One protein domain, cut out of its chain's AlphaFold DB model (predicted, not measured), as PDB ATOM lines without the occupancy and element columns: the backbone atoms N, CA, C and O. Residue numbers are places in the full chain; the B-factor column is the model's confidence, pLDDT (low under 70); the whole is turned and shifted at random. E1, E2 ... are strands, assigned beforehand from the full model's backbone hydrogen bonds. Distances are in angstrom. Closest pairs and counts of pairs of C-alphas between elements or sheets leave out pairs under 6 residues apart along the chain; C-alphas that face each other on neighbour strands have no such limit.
ATOM      1  N   ARG A   2     -33.114  51.305  15.429       64.44
ATOM      2  CA  ARG A   2     -32.075  50.418  15.984       64.44
ATOM      3  C   ARG A   2     -30.832  50.437  15.099       64.44
ATOM      4  O   ARG A   2     -30.951  50.794  13.931       64.44
ATOM      5  N   ILE A   3     -29.679  50.056  15.642       67.06
ATOM      6  CA  ILE A   3     -28.451  49.876  14.859       67.06
ATOM      7  C   ILE A   3     -28.358  48.415  14.410       67.06
ATOM      8  O   ILE A   3     -28.566  47.521  15.226       67.06
ATOM      9  N   VAL A   4     -28.090  48.195  13.123       69.25
ATOM     10  CA  VAL A   4     -27.789  46.877  12.542       69.25
ATOM     11  C   VAL A   4     -26.553  47.048  11.665       69.25
ATOM     12  O   VAL A   4     -26.580  47.877  10.757       69.25
ATOM     13  N   ASN A   5     -25.468  46.313  11.935       73.00
ATOM     14  CA  ASN A   5     -24.188  46.449  11.225       73.00
ATOM     15  C   ASN A   5     -23.648  47.897  11.173       73.00
ATOM     16  O   ASN A   5     -23.047  48.313  10.185       73.00
ATOM     17  N   GLY A   6     -23.876  48.689  12.226       74.75
ATOM     18  CA  GLY A   6     -23.426  50.087  12.295       74.75
ATOM     19  C   GLY A   6     -24.310  51.121  11.581       74.75
ATOM     20  O   GLY A   6     -24.003  52.311  11.652       74.75
ATOM     21  N   GLU A   7     -25.426  50.720  10.962       74.25
ATOM     22  CA  GLU A   7     -26.377  51.633  10.310       74.25
ATOM     23  C   GLU A   7     -27.685  51.784  11.100       74.25
ATOM     24  O   GLU A   7     -28.184  50.834  11.708       74.25
ATOM     25  N   LEU A   8     -28.265  52.992  11.095       72.12
ATOM     26  CA  LEU A   8     -29.517  53.298  11.791       72.12
ATOM     27  C   LEU A   8     -30.726  52.882  10.938       72.12
ATOM     28  O   LEU A   8     -31.028  53.510   9.927       72.12
ATOM     29  N   VAL A   9     -31.463  51.867  11.385       73.88
ATOM     30  CA  VAL A   9     -32.636  51.320  10.691       73.88
ATOM     31  C   VAL A   9     -33.928  51.714  11.417       73.88
ATOM     32  O   VAL A   9     -34.021  51.677  12.654       73.88
ATOM     33  N   GLY A  10     -34.952  52.101  10.648       65.75
ATOM     34  CA  GLY A  10     -36.308  52.345  11.147       65.75
ATOM     35  C   GLY A  10     -36.898  51.084  11.781       65.75
ATOM     36  O   GLY A  10     -36.717  49.983  11.272       65.75
ATOM     37  N   THR A  11     -37.576  51.229  12.917       60.50
ATOM     38  CA  THR A  11     -38.234  50.092  13.578       60.50
ATOM     39  C   THR A  11     -39.719  50.127  13.213       60.50
ATOM     40  O   THR A  11     -40.298  51.215  13.304       60.50
ATOM     41  N   PRO A  12     -40.332  48.995  12.820       67.31
ATOM     42  CA  PRO A  12     -41.785  48.858  12.750       67.31
ATOM     43  C   PRO A  12     -42.454  49.219  14.083       67.31
ATOM     44  O   PRO A  12     -41.785  49.404  15.106       67.31
ATOM     45  N   SER A  13     -43.785  49.319  14.076       62.78
ATOM     46  CA  SER A  13     -44.548  49.564  15.302       62.78
ATOM     47  C   SER A  13     -44.179  48.528  16.375       62.78
ATOM     48  O   SER A  13     -44.047  47.341  16.086       62.78
ATOM     49  N   LEU A  14     -44.005  48.978  17.621       62.16
ATOM     50  CA  LEU A  14     -43.627  48.132  18.763       62.16
ATOM     51  C   LEU A  14     -44.465  46.842  18.929       62.16
ATOM     52  O   LEU A  14     -43.871  45.823  19.265       62.16
ATOM     53  N   PRO A  15     -45.794  46.839  18.698       59.97
ATOM     54  CA  PRO A  15     -46.631  45.656  18.850       59.97
ATOM     55  C   PRO A  15     -46.798  44.835  17.558       59.97
ATOM     56  O   PRO A  15     -47.673  43.975  17.520       59.97
ATOM     57  N   ASP A  16     -46.024  45.094  16.500       65.12
ATOM     58  CA  ASP A  16     -46.093  44.307  15.265       65.12
ATOM     59  C   ASP A  16     -45.540  42.881  15.503       65.12
ATOM     60  O   ASP A  16     -44.360  42.735  15.843       65.12
ATOM     61  N   PRO A  17     -46.366  41.823  15.362       61.88
ATOM     62  CA  PRO A  17     -45.949  40.444  15.605       61.88
ATOM     63  C   PRO A  17     -44.925  39.922  14.583       61.88
ATOM     64  O   PRO A  17     -44.199  38.982  14.899       61.88
ATOM     65  N   GLU A  18     -44.821  40.544  13.405       67.25
ATOM     66  CA  GLU A  18     -43.829  40.214  12.370       67.25
ATOM     67  C   GLU A  18     -42.507  40.976  12.570       67.25
ATOM     68  O   GLU A  18     -41.553  40.833  11.797       67.25
ATOM     69  N   ASN A  19     -42.416  41.803  13.616       68.62
ATOM     70  CA  ASN A  19     -41.213  42.567  13.899       68.62
ATOM     71  C   ASN A  19     -40.076  41.634  14.340       68.62
ATOM     72  O   ASN A  19     -40.039  41.122  15.460       68.62
ATOM     73  N   ASN A  20     -39.118  41.414  13.439       67.25
ATOM     74  CA  ASN A  20     -37.934  40.616  13.715       67.25
ATOM     75  C   ASN A  20     -36.885  41.457  14.456       67.25
ATOM     76  O   ASN A  20     -36.136  42.230  13.845       67.25
ATOM     77  N   TRP A  21     -36.817  41.288  15.777       63.97
ATOM     78  CA  TRP A  21     -35.946  42.045  16.681       63.97
ATOM     79  C   TRP A  21     -34.443  41.732  16.545       63.97
ATOM     80  O   TRP A  21     -33.637  42.575  16.940       63.97
ATOM     81  N   GLY A  22     -34.064  40.637  15.869       65.19
ATOM     82  CA  GLY A  22     -32.661  40.252  15.654       65.19
ATOM     83  C   GLY A  22     -31.870  40.031  16.954       65.19
ATOM     84  O   GLY A  22     -32.433  40.029  18.047       65.19
ATOM     85  N   GLU A  23     -30.553  39.841  16.839       61.84
ATOM     86  CA  GLU A  23     -29.631  39.886  17.982       61.84
ATOM     87  C   GLU A  23     -29.240  41.351  18.232       61.84
ATOM     88  O   GLU A  23     -28.908  42.078  17.296       61.84
ATOM     89  N   GLN A  24     -29.357  41.828  19.473       61.59
ATOM     90  CA  GLN A  24     -29.104  43.236  19.777       61.59
ATOM     91  C   GLN A  24     -27.607  43.548  19.791       61.59
ATOM     92  O   GLN A  24     -26.851  42.965  20.564       61.59
ATOM     93  N   GLU A  25     -27.187  44.523  18.987       58.84
ATOM     94  CA  GLU A  25     -25.818  45.042  18.997       58.84
ATOM     95  C   GLU A  25     -25.646  46.131  20.087       58.84
ATOM     96  O   GLU A  25     -26.416  47.093  20.165       58.84
ATOM     97  N   GLY A  26     -24.605  46.013  20.925       63.25
ATOM     98  CA  GLY A  26     -24.196  47.039  21.905       63.25
ATOM     99  C   GLY A  26     -24.730  46.859  23.343       63.25
ATOM    100  O   GLY A  26     -25.243  45.801  23.690       63.25
ATOM    101  N   PRO A  27     -24.605  47.873  24.232       59.72
ATOM    102  CA  PRO A  27     -25.017  47.792  25.645       59.72
ATOM    103  C   PRO A  27     -26.540  47.894  25.859       59.72
ATOM    104  O   PRO A  27     -27.011  48.038  26.991       59.72
ATOM    105  N   THR A  28     -27.318  47.879  24.779       59.78
ATOM    106  CA  THR A  28     -28.774  48.001  24.816       59.78
ATOM    107  C   THR A  28     -29.377  46.652  25.190       59.78
ATOM    108  O   THR A  28     -28.987  45.627  24.646       59.78
ATOM    109  N   ARG A  29     -30.320  46.649  26.137       61.59
ATOM    110  CA  ARG A  29     -31.048  45.449  26.560       61.59
ATOM    111  C   ARG A  29     -32.536  45.642  26.326       61.59
ATOM    112  O   ARG A  29     -33.120  46.579  26.883       61.59
ATOM    113  N   ASP A  30     -33.151  44.714  25.601       65.44
ATOM    114  CA  ASP A  30     -34.599  44.631  25.480       65.44
ATOM    115  C   ASP A  30     -35.234  44.488  26.853       65.44
ATOM    116  O   ASP A  30     -34.965  43.569  27.637       65.44
ATOM    117  N   ARG A  31     -36.085  45.457  27.171       70.25
ATOM    118  CA  ARG A  31     -36.839  45.432  28.411       70.25
ATOM    119  C   ARG A  31     -38.052  44.531  28.208       70.25
ATOM    120  O   ARG A  31     -38.799  44.708  27.255       70.25
ATOM    121  N   LYS A  32     -38.295  43.628  29.162       69.19
ATOM    122  CA  LYS A  32     -39.425  42.679  29.166       69.19
ATOM    123  C   LYS A  32     -40.783  43.319  28.818       69.19
ATOM    124  O   LYS A  32     -41.604  42.665  28.195       69.19
ATOM    125  N   TRP A  33     -41.014  44.582  29.192       71.25
ATOM    126  CA  TRP A  33     -42.274  45.287  28.909       71.25
ATOM    127  C   TRP A  33     -42.547  45.526  27.415       71.25
ATOM    128  O   TRP A  33     -43.678  45.838  27.066       71.25
ATOM    129  N   LEU A  34     -41.539  45.387  26.544       72.31
ATOM    130  CA  LEU A  34     -41.684  45.556  25.096       72.31
ATOM    131  C   LEU A  34     -42.417  44.379  24.436       72.31
ATOM    132  O   LEU A  34     -43.080  44.576  23.426       72.31
ATOM    133  N   SER A  35     -42.305  43.171  24.996       74.38
ATOM    134  CA  SER A  35     -42.812  41.932  24.382       74.38
ATOM    135  C   SER A  35     -43.666  41.072  25.317       74.38
ATOM    136  O   SER A  35     -44.216  40.057  24.894       74.38
ATOM    137  N   ALA A  36     -43.794  41.455  26.589       81.69
ATOM    138  CA  ALA A  36     -44.553  40.710  27.581       81.69
ATOM    139  C   ALA A  36     -45.259  41.635  28.578       81.69
ATOM    140  O   ALA A  36     -44.782  42.720  28.918       81.69
ATOM    141  N   PHE A  37     -46.377  41.155  29.122       88.38
ATOM    142  CA  PHE A  37     -47.080  41.845  30.197       88.38
ATOM    143  C   PHE A  37     -46.234  41.870  31.479       88.38
ATOM    144  O   PHE A  37     -45.438  40.965  31.749       88.38
ATOM    145  N   GLY A  38     -46.452  42.886  32.319       89.19
ATOM    146  CA  GLY A  38     -45.782  43.066  33.618       89.19
ATOM    147  C   GLY A  38     -46.117  42.010  34.684       89.19
ATOM    148  O   GLY A  38     -45.865  42.229  35.862       89.19
ATOM    149  N   THR A  39     -46.692  40.874  34.295       90.81
ATOM    150  CA  THR A  39     -47.086  39.766  35.170       90.81
ATOM    151  C   THR A  39     -45.947  38.749  35.314       90.81
ATOM    152  O   THR A  39     -44.995  38.718  34.519       90.81
ATOM    153  N   HIS A  40     -46.037  37.870  36.320       88.44
ATOM    154  CA  HIS A  40     -45.047  36.802  36.524       88.44
ATOM    155  C   HIS A  40     -44.901  35.904  35.286       88.44
ATOM    156  O   HIS A  40     -43.782  35.620  34.869       88.44
ATOM    157  N   SER A  41     -46.019  35.533  34.655       89.56
ATOM    158  CA  SER A  41     -46.052  34.679  33.461       89.56
ATOM    159  C   SER A  41     -45.756  35.415  32.150       89.56
ATOM    160  O   SER A  41     -45.587  34.763  31.122       89.56
ATOM    161  N   GLY A  42     -45.739  36.752  32.149       87.88
ATOM    162  CA  GLY A  42     -45.645  37.557  30.927       87.88
ATOM    163  C   GLY A  42     -46.938  37.614  30.103       87.88
ATOM    164  O   GLY A  42     -46.949  38.245  29.049       87.88
ATOM    165  N   LYS A  43     -48.028  36.989  30.571       89.50
ATOM    166  CA  LYS A  43     -49.346  36.963  29.913       89.50
ATOM    167  C   LYS A  43     -50.325  37.931  30.581       89.50
ATOM    168  O   LYS A  43     -50.202  38.206  31.777       89.50
ATOM    169  N   ALA A  44     -51.311  38.411  29.828       92.00
ATOM    170  CA  ALA A  44     -52.416  39.191  30.381       92.00
ATOM    171  C   ALA A  44     -53.218  38.356  31.394       92.00
ATOM    172  O   ALA A  44     -53.417  37.155  31.198       92.00
TER     173      ALA A  44
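This is residues 2 to 44 of the 252 residues of an uncharacterized protein of Pontivivens sp. MT2928 (UniProt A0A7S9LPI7). With little regular structure, this is a small hairpin of two short strands, E1 and E2, at one end of a long, winding stretch with no named element. From E2 that stretch swings out past Leu 14, folds back through Trp 21 toward the hairpin's end, then turns near Thr 28 and runs out again to Ala 44. The printed part has 43 residues, 6 of them in named elements, with no named helix; the class is all strand, and the sheet, in the order E1, E2, is antiparallel. It is loose, with a radius of gyration of the C-alphas of 12.2 A, and flat, spanning 35 by 22 by 11 A.

E1, residues 2 to 4, and E2, residues 7 to 9, form an antiparallel hairpin with an angle of 131 degrees between their directions. C-alphas 3 and 8 face each other at 4.7 A. N 2 and O 9, at 2.9 A, and N 9 and O 2, at 2.8 A, are within hydrogen-bond range.

E1 measures 6.5 A from C-alpha 2 at (-32.075, 50.418, 15.984) to C-alpha 4. E2 measures 6.3 A and ends at C-alpha 9, at (-32.636, 51.320, 10.691).

The C-alphas farthest apart, those of Gly 6 and Ala 44, are 35.9 A apart. The printed part has no cut, and the link from E1 to E2 is tight. Mean pLDDT of the printed part is 71.0; residues 2 to 4, 10 to 30 and 32 are under 70.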